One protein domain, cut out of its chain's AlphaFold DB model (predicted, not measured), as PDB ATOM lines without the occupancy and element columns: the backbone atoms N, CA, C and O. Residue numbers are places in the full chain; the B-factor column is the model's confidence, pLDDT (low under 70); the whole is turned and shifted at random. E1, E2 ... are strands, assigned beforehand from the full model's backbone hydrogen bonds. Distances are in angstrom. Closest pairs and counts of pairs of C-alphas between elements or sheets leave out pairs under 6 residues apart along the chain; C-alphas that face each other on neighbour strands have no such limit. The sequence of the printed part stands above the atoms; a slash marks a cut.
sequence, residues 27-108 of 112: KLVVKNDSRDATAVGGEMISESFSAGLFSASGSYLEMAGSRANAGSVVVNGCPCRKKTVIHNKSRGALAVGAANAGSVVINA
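AT A GLANCE: This is residues 27 to 108 of the 112 residues of an uncharacterized protein of Kangiella spongicola (UniProt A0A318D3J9). A long antiparallel hairpin, E3 and E4, reaches out as an arm from one end of a thin body, in which the chain is wound in two stacked turns. E6, E7 and E8 of the second turn run side by side with E1, E2 and E5 of the first, each pair parallel, and the short pairing of residues 69 to 70 with 100 to 101 adds to the stack; the arm, whose tip at residues 51 to 56 stands free, makes much of the length. The printed part has 82 residues, with no named helix and eight named strands, E1 to E8 in order along the chain, in four sheets of two strands: E1 with E6, E2 with E7 and E5 with E8 parallel, E3 with E4 antiparallel. The class is all strand, though 40 of the 82 residues, under half, are in named strands. The whole is extended, with a radius of gyration of the C-alphas of 18.8 A and spans of 69 by 24 by 9 A.

IN THESE COORDINATES: E3, residues 44 to 51, and E4, residues 56 to 63, are the longest strands, each 22.9 A from first to last C-alpha; C-alpha 44 is at (76.312, -57.086, -40.463). E1, residues 28 to 32, is 13.2 A long and begins with C-alpha 28 at (79.289, -91.193, -51.254). E6, residues 84 to 88, is 12.7 A long. E2 is residues 38 to 40 and E7 residues 94 to 96. E5, residues 73 to 76, and E8, residues 104 to 107, are each 9.8 A long, and E8 ends with C-alpha 107 at (67.582, -80.182, -47.372).

HOW THE PARTS SIT: E3 and E4 form a hairpin, antiparallel at 168 degrees, with N 45 and O 62 at 2.9 A and N 58 and O 49 at 3.1 A, within hydrogen-bond range. E2 and E3 meet only through their link. The closest C-alphas of E4 and E7, those of Met 63 and Val 96, are at 7.7 A. E2 and E7 are parallel at 7 degrees, with N 39 and O 94 at 3.0 A. E1 and E6 are parallel at 7 degrees, with N 32 and O 87 at 2.8 A. E5 and E8 are parallel at 13 degrees, with N 75 and O 105 at 2.8 A. The closest C-alphas of E5 and E6, those of Val 73 and Asn 88, are at 7.0 A. E3 is apart from E5, for instance, and E1 from E8.

THE WHOLE: The two C-alphas farthest apart, those of Leu 53 and Arg 81, are at 69.0 A. The printed part has no cut, and none of its links is long. The mean pLDDT of the printed part is 81.9; residue 53, residues 78 to 82 and residue 108 are under 70.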
ATOM      1  N   LYS A  27      79.630 -96.017 -52.018       75.69
ATOM      2  CA  LYS A  27      79.215 -94.991 -51.048       75.69
ATOM      3  C   LYS A  27      79.641 -93.600 -51.511       75.69
ATOM      4  O   LYS A  27      80.686 -93.447 -52.135       75.69
ATOM      5  N   LEU A  28      78.846 -92.586 -51.180       78.06
ATOM      6  CA  LEU A  28      79.289 -91.193 -51.254       78.06
ATOM      7  C   LEU A  28      79.848 -90.820 -49.881       78.06
ATOM      8  O   LEU A  28      79.098 -90.773 -48.907       78.06
ATOM      9  N   VAL A  29      81.156 -90.598 -49.796       84.44
ATOM     10  CA  VAL A  29      81.812 -90.199 -48.546       84.44
ATOM     11  C   VAL A  29      82.125 -88.709 -48.618       84.44
ATOM     12  O   VAL A  29      82.925 -88.281 -49.444       84.44
ATOM     13  N   VAL A  30      81.490 -87.921 -47.750       84.94
ATOM     14  CA  VAL A  30      81.717 -86.476 -47.623       84.94
ATOM     15  C   VAL A  30      82.514 -86.232 -46.348       84.94
ATOM     16  O   VAL A  30      82.096 -86.639 -45.264       84.94
ATOM     17  N   LYS A  31      83.673 -85.584 -46.469       89.19
ATOM     18  CA  LYS A  31      84.544 -85.237 -45.341       89.19
ATOM     19  C   LYS A  31      84.676 -83.720 -45.274       89.19
ATOM     20  O   LYS A  31      84.997 -83.091 -46.276       89.19
ATOM     21  N   ASN A  32      84.421 -83.157 -44.102       87.19
ATOM     22  CA  ASN A  32      84.624 -81.751 -43.802       87.19
ATOM     23  C   ASN A  32      85.467 -81.637 -42.533       87.19
ATOM     24  O   ASN A  32      85.014 -82.034 -41.467       87.19
ATOM     25  N   ASP A  33      86.664 -81.070 -42.657       91.06
ATOM     26  CA  ASP A  33      87.604 -80.849 -41.551       91.06
ATOM     27  C   ASP A  33      87.874 -79.342 -41.357       91.06
ATOM     28  O   ASP A  33      88.981 -78.935 -41.000       91.06
ATOM     29  N   SER A  34      86.873 -78.503 -41.648       87.62
ATOM     30  CA  SER A  34      86.994 -77.047 -41.568       87.62
ATOM     31  C   SER A  34      87.396 -76.578 -40.163       87.62
ATOM     32  O   SER A  34      86.954 -77.117 -39.146       87.62
ATOM     33  N   ARG A  35      88.260 -75.565 -40.101       90.62
ATOM     34  CA  ARG A  35      88.707 -74.942 -38.854       90.62
ATOM     35  C   ARG A  35      88.392 -73.461 -38.898       90.62
ATOM     36  O   ARG A  35      88.565 -72.845 -39.944       90.62
ATOM     37  N   ASP A  36      87.925 -72.940 -37.772       90.69
ATOM     38  CA  ASP A  36      87.734 -71.511 -37.522       90.69
ATOM     39  C   ASP A  36      86.822 -70.831 -38.562       90.69
ATOM     40  O   ASP A  36      86.951 -69.651 -38.887       90.69
ATOM     41  N   ALA A  37      85.878 -71.600 -39.115       85.81
ATOM     42  CA  ALA A  37      84.919 -71.097 -40.081       85.81
ATOM     43  C   ALA A  37      83.932 -70.159 -39.388       85.81
ATOM     44  O   ALA A  37      83.250 -70.562 -38.448       85.81
ATOM     45  N   THR A  38      83.813 -68.934 -39.893       87.88
ATOM     46  CA  THR A  38      82.826 -67.965 -39.413       87.88
ATOM     47  C   THR A  38      81.848 -67.641 -40.528       87.88
ATOM     48  O   THR A  38      82.261 -67.367 -41.655       87.88
ATOM     49  N   ALA A  39      80.552 -67.681 -40.231       86.75
ATOM     50  CA  ALA A  39      79.521 -67.253 -41.165       86.75
ATOM     51  C   ALA A  39      78.490 -66.383 -40.450       86.75
ATOM     52  O   ALA A  39      78.037 -66.708 -39.352       86.75
ATOM     53  N   VAL A  40      78.097 -65.291 -41.094       84.44
ATOM     54  CA  VAL A  40      77.041 -64.410 -40.600       84.44
ATOM     55  C   VAL A  40      75.931 -64.426 -41.619       84.44
ATOM     56  O   VAL A  40      76.145 -64.192 -42.807       84.44
ATOM     57  N   GLY A  41      74.760 -64.839 -41.160       82.94
ATOM     58  CA  GLY A  41      73.604 -64.919 -42.021       82.94
ATOM     59  C   GLY A  41      72.911 -63.581 -42.034       82.94
ATOM     60  O   GLY A  41      72.313 -63.245 -41.026       82.94
ATOM     61  N   GLY A  42      72.966 -62.895 -43.175       82.12
ATOM     62  CA  GLY A  42      72.332 -61.601 -43.416       82.12
ATOM     63  C   GLY A  42      73.330 -60.447 -43.368       82.12
ATOM     64  O   GLY A  42      74.517 -60.640 -43.623       82.12
ATOM     65  N   GLU A  43      72.830 -59.245 -43.103       82.75
ATOM     66  CA  GLU A  43      73.644 -58.031 -43.045       82.75
ATOM     67  C   GLU A  43      74.313 -57.891 -41.673       82.75
ATOM     68  O   GLU A  43      73.699 -58.177 -40.642       82.75
ATOM     69  N   MET A  44      75.576 -57.461 -41.668       83.56
ATOM     70  CA  MET A  44      76.312 -57.086 -40.463       83.56
ATOM     71  C   MET A  44      76.605 -55.595 -40.534       83.56
ATOM     72  O   MET A  44      77.318 -55.153 -41.436       83.56
ATOM     73  N   ILE A  45      76.099 -54.850 -39.558       84.00
ATOM     74  CA  ILE A  45      76.325 -53.416 -39.434       84.00
ATOM     75  C   ILE A  45      77.057 -53.178 -38.115       84.00
ATOM     76  O   ILE A  45      76.644 -53.652 -37.056       84.00
ATOM     77  N   SER A  46      78.178 -52.468 -38.182       88.69
ATOM     78  CA  SER A  46      78.915 -52.019 -37.006       88.69
ATOM     79  C   SER A  46      78.940 -50.505 -37.012       88.69
ATOM     80  O   SER A  46      79.464 -49.898 -37.945       88.69
ATOM     81  N   GLU A  47      78.386 -49.908 -35.962       87.69
ATOM     82  CA  GLU A  47      78.364 -48.461 -35.802       87.69
ATOM     83  C   GLU A  47      78.954 -48.063 -34.455       87.69
ATOM     84  O   GLU A  47      78.903 -48.786 -33.455       87.69
ATOM     85  N   SER A  48      79.564 -46.887 -34.447       89.56
ATOM     86  CA  SER A  48      80.055 -46.239 -33.239       89.56
ATOM     87  C   SER A  48      79.460 -44.848 -33.192       89.56
ATOM     88  O   SER A  48      79.545 -44.105 -34.169       89.56
ATOM     89  N   PHE A  49      78.863 -44.495 -32.059       85.06
ATOM     90  CA  PHE A  49      78.276 -43.180 -31.859       85.06
ATOM     91  C   PHE A  49      78.989 -42.442 -30.731       85.06
ATOM     92  O   PHE A  49      79.465 -43.024 -29.754       85.06
ATOM     93  N   SER A  50      79.044 -41.125 -30.883       84.69
ATOM     94  CA  SER A  50      79.577 -40.195 -29.897       84.69
ATOM     95  C   SER A  50      78.633 -39.001 -29.817       84.69
ATOM     96  O   SER A  50      78.474 -38.276 -30.798       84.69
ATOM     97  N   ALA A  51      78.004 -38.795 -28.659       74.00
ATOM     98  CA  ALA A  51      77.089 -37.687 -28.396       74.00
ATOM     99  C   ALA A  51      77.727 -36.659 -27.441       74.00
ATOM    100  O   ALA A  51      78.314 -37.024 -26.421       74.00
ATOM    101  N   GLY A  52      77.638 -35.369 -27.789       73.88
ATOM    102  CA  GLY A  52      78.353 -34.267 -27.131       73.88
ATOM    103  C   GLY A  52      77.670 -33.610 -25.917       73.88
ATOM    104  O   GLY A  52      76.546 -33.923 -25.544       73.88
ATOM    105  N   LEU A  53      78.409 -32.660 -25.328       65.44
ATOM    106  CA  LEU A  53      78.183 -31.815 -24.135       65.44
ATOM    107  C   LEU A  53      78.159 -32.502 -22.752       65.44
ATOM    108  O   LEU A  53      78.670 -31.913 -21.806       65.44
ATOM    109  N   PHE A  54      77.712 -33.758 -22.639       70.56
ATOM    110  CA  PHE A  54      77.885 -34.600 -21.429       70.56
ATOM    111  C   PHE A  54      78.504 -35.983 -21.734       70.56
ATOM    112  O   PHE A  54      78.360 -36.916 -20.954       70.56
ATOM    113  N   SER A  55      79.174 -36.090 -22.889       75.19
ATOM    114  CA  SER A  55      79.870 -37.255 -23.471       75.19
ATOM    115  C   SER A  55      79.291 -38.636 -23.130       75.19
ATOM    116  O   SER A  55      79.659 -39.254 -22.131       75.19
ATOM    117  N   ALA A  56      78.472 -39.168 -24.036       75.44
ATOM    118  CA  ALA A  56      78.167 -40.593 -24.100       75.44
ATOM    119  C   ALA A  56      78.715 -41.150 -25.417       75.44
ATOM    120  O   ALA A  56      78.390 -40.647 -26.494       75.44
ATOM    121  N   SER A  57      79.551 -42.178 -25.327       87.38
ATOM    122  CA  SER A  57      80.066 -42.911 -26.482       87.38
ATOM    123  C   SER A  57      79.765 -44.390 -26.323       87.38
ATOM    124  O   SER A  57      79.917 -44.936 -25.229       87.38
ATOM    125  N   GLY A  58      79.384 -45.039 -27.414       83.12
ATOM    126  CA  GLY A  58      79.120 -46.468 -27.438       83.12
ATOM    127  C   GLY A  58      79.313 -47.036 -28.834       83.12
ATOM    128  O   GLY A  58      79.257 -46.318 -29.833       83.12
ATOM    129  N   SER A  59      79.531 -48.341 -28.889       90.00
ATOM    130  CA  SER A  59      79.560 -49.100 -30.133       90.00
ATOM    131  C   SER A  59      78.513 -50.194 -30.043       90.00
ATOM    132  O   SER A  59      78.318 -50.780 -28.975       90.00
ATOM    133  N   TYR A  60      77.861 -50.482 -31.161       84.75
ATOM    134  CA  TYR A  60      76.982 -51.634 -31.267       84.75
ATOM    135  C   TYR A  60      77.227 -52.388 -32.573       84.75
ATOM    136  O   TYR A  60      77.797 -51.872 -33.539       84.75
ATOM    137  N   LEU A  61      76.833 -53.656 -32.547       83.69
ATOM    138  CA  LEU A  61      76.885 -54.565 -33.676       83.69
ATOM    139  C   LEU A  61      75.461 -55.059 -33.917       83.69
ATOM    140  O   LEU A  61      74.887 -55.729 -33.057       83.69
ATOM    141  N   GLU A  62      74.910 -54.727 -35.074       79.25
ATOM    142  CA  GLU A  62      73.612 -55.211 -35.525       79.25
ATOM    143  C   GLU A  62      73.792 -56.303 -36.575       79.25
ATOM    144  O   GLU A  62      74.659 -56.243 -37.450       79.25
ATOM    145  N   MET A  63      72.970 -57.341 -36.454       78.25
ATOM    146  CA  MET A  63      73.010 -58.513 -37.318       78.25
ATOM    147  C   MET A  63      71.585 -58.856 -37.737       78.25
ATOM    148  O   MET A  63      70.775 -59.291 -36.916       78.25
ATOM    149  N   ALA A  64      71.275 -58.666 -39.018       76.81
ATOM    150  CA  ALA A  64      69.985 -59.048 -39.577       76.81
ATOM    151  C   ALA A  64      69.970 -60.561 -39.813       76.81
ATOM    152  O   ALA A  64      70.850 -61.075 -40.485       76.81
ATOM    153  N   GLY A  65      68.991 -61.294 -39.278       72.88
ATOM    154  CA  GLY A  65      68.978 -62.758 -39.340       72.88
ATOM    155  C   GLY A  65      68.631 -63.324 -40.723       72.88
ATOM    156  O   GLY A  65      67.486 -63.251 -41.158       72.88
ATOM    157  N   SER A  66      69.591 -63.989 -41.368       79.38
ATOM    158  CA  SER A  66      69.371 -64.870 -42.524       79.38
ATOM    159  C   SER A  66      70.072 -66.221 -42.337       79.38
ATOM    160  O   SER A  66      70.807 -66.428 -41.371       79.38
ATOM    161  N   ARG A  67      69.832 -67.175 -43.242       82.69
ATOM    162  CA  ARG A  67      70.457 -68.504 -43.186       82.69
ATOM    163  C   ARG A  67      71.924 -68.434 -43.594       82.69
ATOM    164  O   ARG A  67      72.233 -68.104 -44.733       82.69
ATOM    165  N   ALA A  68      72.813 -68.850 -42.698       82.94
ATOM    166  CA  ALA A  68      74.217 -69.116 -43.005       82.94
ATOM    167  C   ALA A  68      74.697 -70.419 -42.358       82.94
ATOM    168  O   ALA A  68      74.070 -70.954 -41.444       82.94
ATOM    169  N   ASN A  69      75.806 -70.953 -42.865       87.06
ATOM    170  CA  ASN A  69      76.376 -72.220 -42.431       87.06
ATOM    171  C   ASN A  69      77.893 -72.077 -42.294       87.06
ATOM    172  O   ASN A  69      78.590 -71.903 -43.291       87.06
ATOM    173  N   ALA A  70      78.400 -72.163 -41.067       88.88
ATOM    174  CA  ALA A  70      79.820 -72.048 -40.761       88.88
ATOM    175  C   ALA A  70      80.415 -73.435 -40.515       88.88
ATOM    176  O   ALA A  70      80.038 -74.121 -39.566       88.88
ATOM    177  N   GLY A  71      81.334 -73.883 -41.373       88.38
ATOM    178  CA  GLY A  71      81.935 -75.211 -41.216       88.38
ATOM    179  C   GLY A  71      80.889 -76.339 -41.229       88.38
ATOM    180  O   GLY A  71      81.053 -77.362 -40.562       88.38
ATOM    181  N   SER A  72      79.789 -76.156 -41.952       88.69
ATOM    182  CA  SER A  72      78.710 -77.138 -42.034       88.69
ATOM    183  C   SER A  72      78.706 -77.823 -43.395       88.69
ATOM    184  O   SER A  72      79.126 -77.249 -44.398       88.69
ATOM    185  N   VAL A  73      78.193 -79.051 -43.440       87.50
ATOM    186  CA  VAL A  73      77.932 -79.768 -44.695       87.50
ATOM    187  C   VAL A  73      76.456 -79.618 -45.031       87.50
ATOM    188  O   VAL A  73      75.611 -79.981 -44.217       87.50
ATOM    189  N   VAL A  74      76.141 -79.117 -46.225       86.31
ATOM    190  CA  VAL A  74      74.762 -79.026 -46.722       86.31
ATOM    191  C   VAL A  74      74.562 -80.047 -47.833       86.31
ATOM    192  O   VAL A  74      75.253 -80.014 -48.848       86.31
ATOM    193  N   VAL A  75      73.612 -80.955 -47.637       83.38
ATOM    194  CA  VAL A  75      73.194 -81.940 -48.636       83.38
ATOM    195  C   VAL A  75      71.837 -81.516 -49.179       83.38
ATOM    196  O   VAL A  75      70.849 -81.529 -48.448       83.38
ATOM    197  N   ASN A  76      71.797 -81.129 -50.453       79.00
ATOM    198  CA  ASN A  76      70.566 -80.756 -51.145       79.00
ATOM    199  C   ASN A  76      70.000 -81.953 -51.918       79.00
ATOM    200  O   ASN A  76      70.726 -82.617 -52.659       79.00
ATOM    201  N   GLY A  77      68.696 -82.194 -51.770       71.19
ATOM    202  CA  GLY A  77      67.993 -83.307 -52.401       71.19
ATOM    203  C   GLY A  77      68.071 -84.606 -51.597       71.19
ATOM    204  O   GLY A  77      68.721 -84.691 -50.554       71.19
ATOM    205  N   CYS A  78      67.371 -85.638 -52.071       66.81
ATOM    206  CA  CYS A  78      67.295 -86.907 -51.358       66.81
ATOM    207  C   CYS A  78      68.596 -87.719 -51.523       66.81
ATOM    208  O   CYS A  78      68.911 -88.147 -52.638       66.81
ATOM    209  N   PRO A  79      69.325 -88.042 -50.437       66.06
ATOM    210  CA  PRO A  79      70.531 -88.876 -50.492       66.06
ATOM    211  C   PRO A  79      70.236 -90.363 -50.795       66.06
ATOM    212  O   PRO A  79      71.079 -91.230 -50.581       66.06
ATOM    213  N   CYS A  80      69.042 -90.695 -51.292       61.84
ATOM    214  CA  CYS A  80      68.500 -92.049 -51.315       61.84
ATOM    215  C   CYS A  80      69.083 -92.993 -52.388       61.84
ATOM    216  O   CYS A  80      68.798 -94.186 -52.343       61.84
ATOM    217  N   ARG A  81      69.929 -92.527 -53.323       61.94
ATOM    218  CA  ARG A  81      70.494 -93.397 -54.384       61.94
ATOM    219  C   ARG A  81      71.778 -94.138 -54.000       61.94
ATOM    220  O   ARG A  81      72.102 -95.142 -54.628       61.94
ATOM    221  N   LYS A  82      72.530 -93.660 -53.004       66.81
ATOM    222  CA  LYS A  82      73.764 -94.301 -52.513       66.81
ATOM    223  C   LYS A  82      73.887 -94.087 -51.012       66.81
ATOM    224  O   LYS A  82      73.544 -93.021 -50.508       66.81
ATOM    225  N   LYS A  83      74.431 -95.075 -50.292       77.44
ATOM    226  CA  LYS A  83      74.740 -94.920 -48.863       77.44
ATOM    227  C   LYS A  83      75.714 -93.748 -48.703       77.44
ATOM    228  O   LYS A  83      76.863 -93.831 -49.136       77.44
ATOM    229  N   THR A  84      75.223 -92.660 -48.118       78.88
ATOM    230  CA  THR A  84      75.985 -91.427 -47.908       78.88
ATOM    231  C   THR A  84      76.543 -91.437 -46.491       78.88
ATOM    232  O   THR A  84      75.812 -91.689 -45.535       78.88
ATOM    233  N   VAL A  85      77.847 -91.219 -46.358       84.94
ATOM    234  CA  VAL A  85      78.545 -91.144 -45.071       84.94
ATOM    235  C   VAL A  85      79.151 -89.757 -44.963       84.94
ATOM    236  O   VAL A  85      79.907 -89.347 -45.842       84.94
ATOM    237  N   ILE A  86      78.808 -89.030 -43.902       87.00
ATOM    238  CA  ILE A  86      79.252 -87.652 -43.696       87.00
ATOM    239  C   ILE A  86      80.100 -87.605 -42.434       87.00
ATOM    240  O   ILE A  86      79.632 -87.917 -41.341       87.00
ATOM    241  N   HIS A  87      81.353 -87.200 -42.594       89.38
ATOM    242  CA  HIS A  87      82.260 -86.898 -41.501       89.38
ATOM    243  C   HIS A  87      82.415 -85.385 -41.424       89.38
ATOM    244  O   HIS A  87      83.151 -84.808 -42.217       89.38
ATOM    245  N   ASN A  88      81.723 -84.744 -40.482       87.44
ATOM    246  CA  ASN A  88      81.939 -83.335 -40.181       87.44
ATOM    247  C   ASN A  88      82.761 -83.210 -38.892       87.44
ATOM    248  O   ASN A  88      82.270 -83.518 -37.810       87.44
ATOM    249  N   LYS A  89      84.022 -82.796 -39.018       89.88
ATOM    250  CA  LYS A  89      84.947 -82.509 -37.915       89.88
ATOM    251  C   LYS A  89      85.282 -81.022 -37.856       89.88
ATOM    252  O   LYS A  89      86.442 -80.654 -37.661       89.88
ATOM    253  N   SER A  90      84.274 -80.174 -38.015       87.56
ATOM    254  CA  SER A  90      84.461 -78.745 -37.807       87.56
ATOM    255  C   SER A  90      84.932 -78.426 -36.396       87.56
ATOM    256  O   SER A  90      84.426 -78.973 -35.414       87.56
ATOM    257  N   ARG A  91      85.904 -77.521 -36.297       87.12
ATOM    258  CA  ARG A  91      86.433 -77.002 -35.029       87.12
ATOM    259  C   ARG A  91      86.447 -75.485 -35.079       87.12
ATOM    260  O   ARG A  91      86.765 -74.930 -36.122       87.12
ATOM    261  N   GLY A  92      86.096 -74.832 -33.974       84.75
ATOM    262  CA  GLY A  92      86.081 -73.367 -33.911       84.75
ATOM    263  C   GLY A  92      85.056 -72.712 -34.842       84.75
ATOM    264  O   GLY A  92      85.211 -71.552 -35.196       84.75
ATOM    265  N   ALA A  93      84.026 -73.445 -35.280       86.94
ATOM    266  CA  ALA A  93      83.008 -72.882 -36.153       86.94
ATOM    267  C   ALA A  93      82.098 -71.919 -35.373       86.94
ATOM    268  O   ALA A  93      81.536 -72.302 -34.345       86.94
ATOM    269  N   LEU A  94      81.921 -70.704 -35.890       84.25
ATOM    270  CA  LEU A  94      81.042 -69.682 -35.330       84.25
ATOM    271  C   LEU A  94      80.009 -69.260 -36.372       84.25
ATOM    272  O   LEU A  94      80.346 -68.854 -37.482       84.25
ATOM    273  N   ALA A  95      78.736 -69.333 -36.007       84.00
ATOM    274  CA  ALA A  95      77.648 -68.856 -36.842       84.00
ATOM    275  C   ALA A  95      76.822 -67.835 -36.064       84.00
ATOM    276  O   ALA A  95      76.506 -68.076 -34.899       84.00
ATOM    277  N   VAL A  96      76.489 -66.709 -36.698       81.00
ATOM    278  CA  VAL A  96      75.730 -65.627 -36.053       81.00
ATOM    279  C   VAL A  96      74.507 -65.238 -36.887       81.00
ATOM    280  O   VAL A  96      74.565 -65.238 -38.120       81.00
ATOM    281  N   GLY A  97      73.391 -64.949 -36.209       80.06
ATOM    282  CA  GLY A  97      72.067 -64.769 -36.814       80.06
ATOM    283  C   GLY A  97      71.267 -66.078 -36.885       80.06
ATOM    284  O   GLY A  97      71.451 -66.972 -36.061       80.06
ATOM    285  N   ALA A  98      70.386 -66.217 -37.884       76.31
ATOM    286  CA  ALA A  98      69.609 -67.441 -38.141       76.31
ATOM    287  C   ALA A  98      70.459 -68.531 -38.837       76.31
ATOM    288  O   ALA A  98      70.091 -69.068 -39.885       76.31
ATOM    289  N   ALA A  99      71.629 -68.837 -38.271       81.56
ATOM    290  CA  ALA A  99      72.699 -69.608 -38.896       81.56
ATOM    291  C   ALA A  99      73.090 -70.857 -38.077       81.56
ATOM    292  O   ALA A  99      72.820 -70.932 -36.882       81.56
ATOM    293  N   ASN A 100      73.746 -71.842 -38.708       82.69
ATOM    294  CA  ASN A 100      74.251 -73.045 -38.032       82.69
ATOM    295  C   ASN A 100      75.774 -73.159 -38.137       82.69
ATOM    296  O   ASN A 100      76.350 -72.863 -39.184       82.69
ATOM    297  N   ALA A 101      76.420 -73.671 -37.088       86.62
ATOM    298  CA  ALA A 101      77.859 -73.925 -37.065       86.62
ATOM    299  C   ALA A 101      78.152 -75.417 -36.862       86.62
ATOM    300  O   ALA A 101      77.508 -76.070 -36.041       86.62
ATOM    301  N   GLY A 102      79.117 -75.964 -37.606       86.56
ATOM    302  CA  GLY A 102      79.578 -77.346 -37.442       86.56
ATOM    303  C   GLY A 102      78.503 -78.412 -37.678       86.56
ATOM    304  O   GLY A 102      78.648 -79.543 -37.218       86.56
ATOM    305  N   SER A 103      77.420 -78.074 -38.376       85.69
ATOM    306  CA  SER A 103      76.246 -78.934 -38.516       85.69
ATOM    307  C   SER A 103      76.267 -79.742 -39.814       85.69
ATOM    308  O   SER A 103      77.056 -79.503 -40.731       85.69
ATOM    309  N   VAL A 104      75.392 -80.740 -39.901       85.62
ATOM    310  CA  VAL A 104      75.038 -81.380 -41.170       85.62
ATOM    311  C   VAL A 104      73.588 -81.021 -41.458       85.62
ATOM    312  O   VAL A 104      72.698 -81.371 -40.689       85.62
ATOM    313  N   VAL A 105      73.357 -80.297 -42.550       83.50
ATOM    314  CA  VAL A 105      72.030 -79.845 -42.975       83.50
ATOM    315  C   VAL A 105      71.582 -80.702 -44.150       83.50
ATOM    316  O   VAL A 105      72.242 -80.723 -45.186       83.50
ATOM    317  N   ILE A 106      70.458 -81.400 -43.995       81.25
ATOM    318  CA  ILE A 106      69.843 -82.186 -45.066       81.25
ATOM    319  C   ILE A 106      68.608 -81.433 -45.540       81.25
ATOM    320  O   ILE A 106      67.604 -81.362 -44.834       81.25
ATOM    321  N   ASN A 107      68.692 -80.868 -46.737       76.50
ATOM    322  CA  ASN A 107      67.582 -80.182 -47.372       76.50
ATOM    323  C   ASN A 107      66.849 -81.161 -48.294       76.50
ATOM    324  O   ASN A 107      67.108 -81.234 -49.499       76.50
ATOM    325  N   ALA A 108      65.956 -81.949 -47.698       64.56
ATOM    326  CA  ALA A 108      65.038 -82.816 -48.422       64.56
ATOM    327  C   ALA A 108      63.850 -81.988 -48.939       64.56
ATOM    328  O   ALA A 108      62.725 -82.137 -48.470       64.56
TER     329      ALA A 108